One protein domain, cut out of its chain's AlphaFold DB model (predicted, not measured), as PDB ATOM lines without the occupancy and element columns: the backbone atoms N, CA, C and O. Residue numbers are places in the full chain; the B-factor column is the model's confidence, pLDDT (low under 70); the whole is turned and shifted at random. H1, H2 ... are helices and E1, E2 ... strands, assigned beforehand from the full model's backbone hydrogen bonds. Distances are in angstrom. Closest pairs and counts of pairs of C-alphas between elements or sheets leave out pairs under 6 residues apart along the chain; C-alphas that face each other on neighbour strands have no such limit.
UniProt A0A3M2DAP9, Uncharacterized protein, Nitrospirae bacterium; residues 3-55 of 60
ATOM      1  N   LEU A   3      53.572 117.650 -27.226       67.75
ATOM      2  CA  LEU A   3      52.491 118.566 -26.881       67.75
ATOM      3  C   LEU A   3      52.768 119.126 -25.489       67.75
ATOM      4  O   LEU A   3      53.166 118.411 -24.572       67.75
ATOM      5  N   VAL A   4      52.589 120.431 -25.330       71.81
ATOM      6  CA  VAL A   4      52.767 121.093 -24.040       71.81
ATOM      7  C   VAL A   4      51.398 121.523 -23.557       71.81
ATOM      8  O   VAL A   4      50.738 122.333 -24.205       71.81
ATOM      9  N   GLU A   5      50.978 120.992 -22.414       76.50
ATOM     10  CA  GLU A   5      49.765 121.440 -21.752       76.50
ATOM     11  C   GLU A   5      50.104 122.603 -20.820       76.50
ATOM     12  O   GLU A   5      50.973 122.522 -19.943       76.50
ATOM     13  N   PHE A   6      49.399 123.712 -21.002       76.69
ATOM     14  CA  PHE A   6      49.531 124.883 -20.155       76.69
ATOM     15  C   PHE A   6      48.166 125.501 -19.894       76.69
ATOM     16  O   PHE A   6      47.274 125.527 -20.739       76.69
ATOM     17  N   ARG A   7      48.016 126.088 -18.706       83.19
ATOM     18  CA  ARG A   7      46.876 126.959 -18.421       83.19
ATOM     19  C   ARG A   7      47.068 128.272 -19.171       83.19
ATOM     20  O   ARG A   7      48.135 128.877 -19.088       83.19
ATOM     21  N   ALA A   8      46.014 128.786 -19.804       85.00
ATOM     22  CA  ALA A   8      46.067 130.078 -20.496       85.00
ATOM     23  C   ALA A   8      46.557 131.225 -19.585       85.00
ATOM     24  O   ALA A   8      47.264 132.124 -20.037       85.00
ATOM     25  N   LYS A   9      46.236 131.164 -18.284       88.50
ATOM     26  CA  LYS A   9      46.731 132.109 -17.272       88.50
ATOM     27  C   LYS A   9      48.262 132.135 -17.188       88.50
ATOM     28  O   LYS A   9      48.826 133.214 -17.164       88.50
ATOM     29  N   THR A  10      48.937 130.983 -17.238       88.31
ATOM     30  CA  THR A  10      50.409 130.899 -17.207       88.31
ATOM     31  C   THR A  10      51.053 131.716 -18.326       88.31
ATOM     32  O   THR A  10      52.029 132.425 -18.096       88.31
ATOM     33  N   VAL A  11      50.491 131.633 -19.532       88.44
ATOM     34  CA  VAL A  11      50.992 132.354 -20.709       88.44
ATOM     35  C   VAL A  11      50.733 133.856 -20.580       88.44
ATOM     36  O   VAL A  11      51.621 134.655 -20.867       88.44
ATOM     37  N   ARG A  12      49.553 134.248 -20.083       90.06
ATOM     38  CA  ARG A  12      49.212 135.660 -19.836       90.06
ATOM     39  C   ARG A  12      50.070 136.280 -18.733       90.06
ATOM     40  O   ARG A  12      50.572 137.381 -18.917       90.06
ATOM     41  N   ASP A  13      50.317 135.555 -17.642       91.19
ATOM     42  CA  ASP A  13      51.193 135.984 -16.540       91.19
ATOM     43  C   ASP A  13      52.659 136.131 -17.001       91.19
ATOM     44  O   ASP A  13      53.429 136.910 -16.438       91.19
ATOM     45  N   ALA A  14      53.064 135.393 -18.041       89.75
ATOM     46  CA  ALA A  14      54.359 135.565 -18.697       89.75
ATOM     47  C   ALA A  14      54.406 136.797 -19.627       89.75
ATOM     48  O   ALA A  14      55.471 137.113 -20.156       89.75
ATOM     49  N   GLY A  15      53.289 137.508 -19.809       90.62
ATOM     50  CA  GLY A  15      53.168 138.656 -20.708       90.62
ATOM     51  C   GLY A  15      52.995 138.271 -22.176       90.62
ATOM     52  O   GLY A  15      53.250 139.097 -23.043       90.62
ATOM     53  N   CYS A  16      52.612 137.026 -22.466       92.12
ATOM     54  CA  CYS A  16      52.393 136.540 -23.824       92.12
ATOM     55  C   CYS A  16      50.906 136.588 -24.210       92.12
ATOM     56  O   CYS A  16      50.007 136.652 -23.363       92.12
ATOM     57  N   LYS A  17      50.638 136.490 -25.513       91.38
ATOM     58  CA  LYS A  17      49.294 136.379 -26.096       91.38
ATOM     59  C   LYS A  17      49.051 134.956 -26.594       91.38
ATOM     60  O   LYS A  17      49.993 134.245 -26.932       91.38
ATOM     61  N   ILE A  18      47.783 134.553 -26.659       91.12
ATOM     62  CA  ILE A  18      47.360 133.248 -27.187       91.12
ATOM     63  C   ILE A  18      46.408 133.485 -28.356       91.12
ATOM     64  O   ILE A  18      45.464 134.266 -28.218       91.12
ATOM     65  N   LYS A  19      46.619 132.781 -29.470       90.62
ATOM     66  CA  LYS A  19      45.670 132.705 -30.587       90.62
ATOM     67  C   LYS A  19      45.219 131.264 -30.754       90.62
ATOM     68  O   LYS A  19      46.044 130.358 -30.793       90.62
ATOM     69  N   ARG A  20      43.910 131.057 -30.862       90.62
ATOM     70  CA  ARG A  20      43.353 129.749 -31.205       90.62
ATOM     71  C   ARG A  20      43.718 129.419 -32.654       90.62
ATOM     72  O   ARG A  20      43.534 130.270 -33.521       90.62
ATOM     73  N   ASP A  21      44.229 128.217 -32.885       91.06
ATOM     74  CA  ASP A  21      44.730 127.780 -34.191       91.06
ATOM     75  C   ASP A  21      44.473 126.274 -34.353       91.06
ATOM     76  O   ASP A  21      45.394 125.476 -34.262       91.06
ATOM     77  N   PRO A  22      43.211 125.835 -34.447       90.00
ATOM     78  CA  PRO A  22      42.883 124.415 -34.385       90.00
ATOM     79  C   PRO A  22      43.490 123.657 -35.575       90.00
ATOM     80  O   PRO A  22      43.376 124.100 -36.717       90.00
ATOM     81  N   LEU A  23      44.083 122.488 -35.315       88.19
ATOM     82  CA  LEU A  23      44.644 121.607 -36.345       88.19
ATOM     83  C   LEU A  23      43.780 120.346 -36.520       88.19
ATOM     84  O   LEU A  23      43.118 119.928 -35.560       88.19
ATOM     85  N   PRO A  24      43.801 119.686 -37.697       89.62
ATOM     86  CA  PRO A  24      43.198 118.365 -37.863       89.62
ATOM     87  C   PRO A  24      43.741 117.383 -36.812       89.62
ATOM     88  O   PRO A  24      44.950 117.247 -36.648       89.62
ATOM     89  N   GLY A  25      42.851 116.733 -36.056       87.69
ATOM     90  CA  GLY A  25      43.229 115.830 -34.960       87.69
ATOM     91  C   GLY A  25      43.643 116.514 -33.647       87.69
ATOM     92  O   GLY A  25      43.842 115.823 -32.653       87.69
ATOM     93  N   ASN A  26      43.721 117.851 -33.595       83.06
ATOM     94  CA  ASN A  26      43.942 118.605 -32.356       83.06
ATOM     95  C   ASN A  26      43.141 119.930 -32.331       83.06
ATOM     96  O   ASN A  26      43.693 121.011 -32.574       83.06
ATOM     97  N   PRO A  27      41.840 119.880 -31.978       87.25
ATOM     98  CA  PRO A  27      40.977 121.066 -31.894       87.25
ATOM     99  C   PRO A  27      41.394 122.076 -30.814       87.25
ATOM    100  O   PRO A  27      40.944 123.226 -30.834       87.25
ATOM    101  N   ALA A  28      42.214 121.638 -29.855       84.94
ATOM    102  CA  ALA A  28      42.722 122.449 -28.755       84.94
ATOM    103  C   ALA A  28      44.030 123.181 -29.102       84.94
ATOM    104  O   ALA A  28      44.541 123.930 -28.268       84.94
ATOM    105  N   HIS A  29      44.574 122.988 -30.311       87.38
ATOM    106  CA  HIS A  29      45.803 123.650 -30.728       87.38
ATOM    107  C   HIS A  29      45.672 125.183 -30.691       87.38
ATOM    108  O   HIS A  29      44.646 125.782 -31.044       87.38
ATOM    109  N   ALA A  30      46.735 125.820 -30.206       88.50
ATOM    110  CA  ALA A  30      46.828 127.257 -30.050       88.50
ATOM    111  C   ALA A  30      48.284 127.707 -30.172       88.50
ATOM    112  O   ALA A  30      49.204 127.021 -29.729       88.50
ATOM    113  N   LEU A  31      48.470 128.903 -30.718       89.38
ATOM    114  CA  LEU A  31      49.764 129.553 -30.871       89.38
ATOM    115  C   LEU A  31      49.995 130.551 -29.734       89.38
ATOM    116  O   LEU A  31      49.077 131.269 -29.320       89.38
ATOM    117  N   ILE A  32      51.236 130.618 -29.256       89.62
ATOM    118  CA  ILE A  32      51.685 131.602 -28.267       89.62
ATOM    119  C   ILE A  32      52.538 132.651 -28.975       89.62
ATOM    120  O   ILE A  32      53.471 132.302 -29.692       89.62
ATOM    121  N   TYR A  33      52.256 133.926 -28.710       91.81
ATOM    122  CA  TYR A  33      53.024 135.059 -29.225       91.81
ATOM    123  C   TYR A  33      53.663 135.815 -28.065       91.81
ATOM    124  O   TYR A  33      52.982 136.153 -27.090       91.81
ATOM    125  N   GLY A  34      54.962 136.069 -28.172       90.44
ATOM    126  CA  GLY A  34      55.707 136.913 -27.246       90.44
ATOM    127  C   GLY A  34      55.801 138.362 -27.714       90.44
ATOM    128  O   GLY A  34      55.036 138.816 -28.564       90.44
ATOM    129  N   ASN A  35      56.749 139.093 -27.129       87.06
ATOM    130  CA  ASN A  35      56.857 140.546 -27.304       87.06
ATOM    131  C   ASN A  35      57.835 140.969 -28.407       87.06
ATOM    132  O   ASN A  35      57.989 142.163 -28.650       87.06
ATOM    133  N   HIS A  36      58.525 140.026 -29.051       88.94
ATOM    134  CA  HIS A  36      59.420 140.364 -30.154       88.94
ATOM    135  C   HIS A  36      58.626 140.866 -31.366       88.94
ATOM    136  O   HIS A  36      57.464 140.506 -31.552       88.94
ATOM    137  N   ALA A  37      59.270 141.662 -32.227       85.94
ATOM    138  CA  ALA A  37      58.643 142.232 -33.425       85.94
ATOM    139  C   ALA A  37      58.049 141.168 -34.373       85.94
ATOM    140  O   ALA A  37      57.059 141.421 -35.049       85.94
ATOM    141  N   ASN A  38      58.612 139.956 -34.379       88.75
ATOM    142  CA  ASN A  38      58.117 138.806 -35.141       88.75
ATOM    143  C   ASN A  38      57.104 137.932 -34.368       88.75
ATOM    144  O   ASN A  38      56.767 136.841 -34.819       88.75
ATOM    145  N   GLY A  39      56.663 138.357 -33.181       85.88
ATOM    146  CA  GLY A  39      55.801 137.572 -32.294       85.88
ATOM    147  C   GLY A  39      56.519 136.448 -31.541       85.88
ATOM    148  O   GLY A  39      55.865 135.678 -30.839       85.88
ATOM    149  N   GLY A  40      57.846 136.344 -31.650       90.00
ATOM    150  CA  GLY A  40      58.650 135.377 -30.909       90.00
ATOM    151  C   GLY A  40      58.636 135.621 -29.397       90.00
ATOM    152  O   GLY A  40      58.457 136.747 -28.922       90.00
ATOM    153  N   LEU A  41      58.835 134.549 -28.631       90.06
ATOM    154  CA  LEU A  41      59.008 134.620 -27.182       90.06
ATOM    155  C   LEU A  41      60.430 135.069 -26.850       90.06
ATOM    156  O   LEU A  41      61.390 134.561 -27.424       90.06
ATOM    157  N   SER A  42      60.568 135.952 -25.861       91.56
ATOM    158  CA  SER A  42      61.877 136.189 -25.252       91.56
ATOM    159  C   SER A  42      62.311 134.988 -24.408       91.56
ATOM    160  O   SER A  42      61.473 134.219 -23.923       91.56
ATOM    161  N   SER A  43      63.613 134.851 -24.145       89.56
ATOM    162  CA  SER A  43      64.138 133.783 -23.279       89.56
ATOM    163  C   SER A  43      63.478 133.781 -21.894       89.56
ATOM    164  O   SER A  43      63.149 132.725 -21.357       89.56
ATOM    165  N   ALA A  44      63.201 134.965 -21.338       89.88
ATOM    166  CA  ALA A  44      62.502 135.103 -20.061       89.88
ATOM    167  C   ALA A  44      61.036 134.636 -20.139       89.88
ATOM    168  O   ALA A  44      60.547 133.986 -19.211       89.88
ATOM    169  N   GLN A  45      60.329 134.934 -21.237       90.25
ATOM    170  CA  GLN A  45      58.960 134.457 -21.472       90.25
ATOM    171  C   GLN A  45      58.923 132.931 -21.612       90.25
ATOM    172  O   GLN A  45      58.127 132.269 -20.940       90.25
ATOM    173  N   ALA A  46      59.827 132.370 -22.418       88.06
ATOM    174  CA  ALA A  46      59.936 130.931 -22.634       88.06
ATOM    175  C   ALA A  46      60.215 130.181 -21.322       88.06
ATOM    176  O   ALA A  46      59.525 129.212 -21.010       88.06
ATOM    177  N   GLN A  47      61.149 130.671 -20.499       88.25
ATOM    178  CA  GLN A  47      61.454 130.064 -19.200       88.25
ATOM    179  C   GLN A  47      60.277 130.130 -18.216       88.25
ATOM    180  O   GLN A  47      60.006 129.148 -17.524       88.25
ATOM    181  N   LYS A  48      59.557 131.260 -18.144       88.75
ATOM    182  CA  LYS A  48      58.379 131.398 -17.267       88.75
ATOM    183  C   LYS A  48      57.270 130.417 -17.636       88.75
ATOM    184  O   LYS A  48      56.641 129.856 -16.739       88.75
ATOM    185  N   ILE A  49      57.044 130.216 -18.934       86.12
ATOM    186  CA  ILE A  49      56.060 129.255 -19.435       86.12
ATOM    187  C   ILE A  49      56.544 127.833 -19.140       86.12
ATOM    188  O   ILE A  49      55.831 127.091 -18.474       86.12
ATOM    189  N   ALA A  50      57.779 127.486 -19.513       83.81
ATOM    190  CA  ALA A  50      58.336 126.144 -19.327       83.81
ATOM    191  C   ALA A  50      58.284 125.659 -17.867       83.81
ATOM    192  O   ALA A  50      57.872 124.533 -17.616       83.81
ATOM    193  N   ARG A  51      58.608 126.521 -16.892       83.94
ATOM    194  CA  ARG A  51      58.559 126.179 -15.453       83.94
ATOM    195  C   ARG A  51      57.163 125.813 -14.937       83.94
ATOM    196  O   ARG A  51      57.050 125.208 -13.877       83.94
ATOM    197  N   LYS A  52      56.108 126.240 -15.631       79.56
ATOM    198  CA  LYS A  52      54.705 126.077 -15.219       79.56
ATOM    199  C   LYS A  52      53.900 125.194 -16.177       79.56
ATOM    200  O   LYS A  52      52.708 124.988 -15.943       79.56
ATOM    201  N   SER A  53      54.522 124.717 -17.249       77.44
ATOM    202  CA  SER A  53      53.900 123.852 -18.243       77.44
ATOM    203  C   SER A  53      54.102 122.384 -17.891       77.44
ATOM    204  O   SER A  53      55.145 121.999 -17.364       77.44
ATOM    205  N   ARG A  54      53.116 121.550 -18.225       74.19
ATOM    206  CA  ARG A  54      53.264 120.093 -18.211       74.19
ATOM    207  C   ARG A  54      53.626 119.631 -19.615       74.19
ATOM    208  O   ARG A  54      52.939 119.952 -20.581       74.19
ATOM    209  N   ILE A  55      54.728 118.901 -19.726       65.38
ATOM    210  CA  ILE A  55      55.142 118.288 -20.986       65.38
ATOM    211  C   ILE A  55      54.375 116.972 -21.127       65.38
ATOM    212  O   ILE A  55      54.483 116.109 -20.259       65.38
TER     213      ILE A  55
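This is residues 3 to 55 of the 60 residues of an uncharacterized protein of Nitrospirae bacterium (UniProt A0A3M2DAP9). A small two-stranded hairpin, E2 and E3, has a short helix, H1, over one face, with a second short helix, H2, next to H1 and not over the hairpin. The two ends of the printed part come together, where residues 4 to 5 of E1 pair with residues 54 to 55, and the loop between E2 and E3 makes the end of the model far from H2. The printed part has 53 residues, with two named helices and three named strands in the order E1, H1, E2, E3, H2; the sheet is E2 - E3, antiparallel. The class is mixed, helices and strands, though under half of the residues, 25 of 53, are in named elements. The whole is compact, with a radius of gyration of the C-alphas of 11.0 A and spans of 31 by 25 by 15 A.

E1, residues 3 to 5, begins at C-alpha 3 at (52.491, 118.566, -26.881) and is 6.5 A long from first to last C-alpha. H1, residues 8 to 13, is 8.8 A long. E2, residues 17 to 20, is 10.3 A long, with C-alpha 17 at (49.294, 136.379, -26.096). E3, residues 30 to 33, is 10.0 A long. H2, residues 43 to 50, is 10.4 A long and ends at C-alpha 50 at (58.336, 126.144, -19.327).

E2 and E3 form a hairpin and are antiparallel, with 155 degrees between their directions. N 17 and O 33 are 2.8 A apart and N 31 and O 19 are 2.8 A apart, both within hydrogen-bond range. The closest C-alphas of H1 and E2, those of Val 11 and Lys 17, are 6.9 A apart. Those of H1 and E3, Val 11 and Ile 32, are 7.6 A apart. H1 and H2 only just touch, with 3 pairs of C-alphas within 8 A, the closest those of Val 11 and Ile 49 at 6.1 A. They run opposite ways at a steep tilt of 36 degrees, only just past shallow. H2 is apart from E2. E1 is apart from H1, E2, E3 and H2; its residues 4 to 5 pair antiparallel with residues 54 to 55. In H1 and H2 every O i to N i+4 pair is within hydrogen-bond range.

The two C-alphas farthest apart, those of Pro 24 and Ala 44, are 31.1 A apart, while those of Leu 3 and Ile 55, the first and last printed, are 6.5 A apart. The printed part has no cut. No link is long: E1 to H1 and H1 to E2 are tight, and E2 to E3 and E3 to H2 are short. The mean pLDDT of the printed part is 86.3, and residues 3 and 55 are under 70.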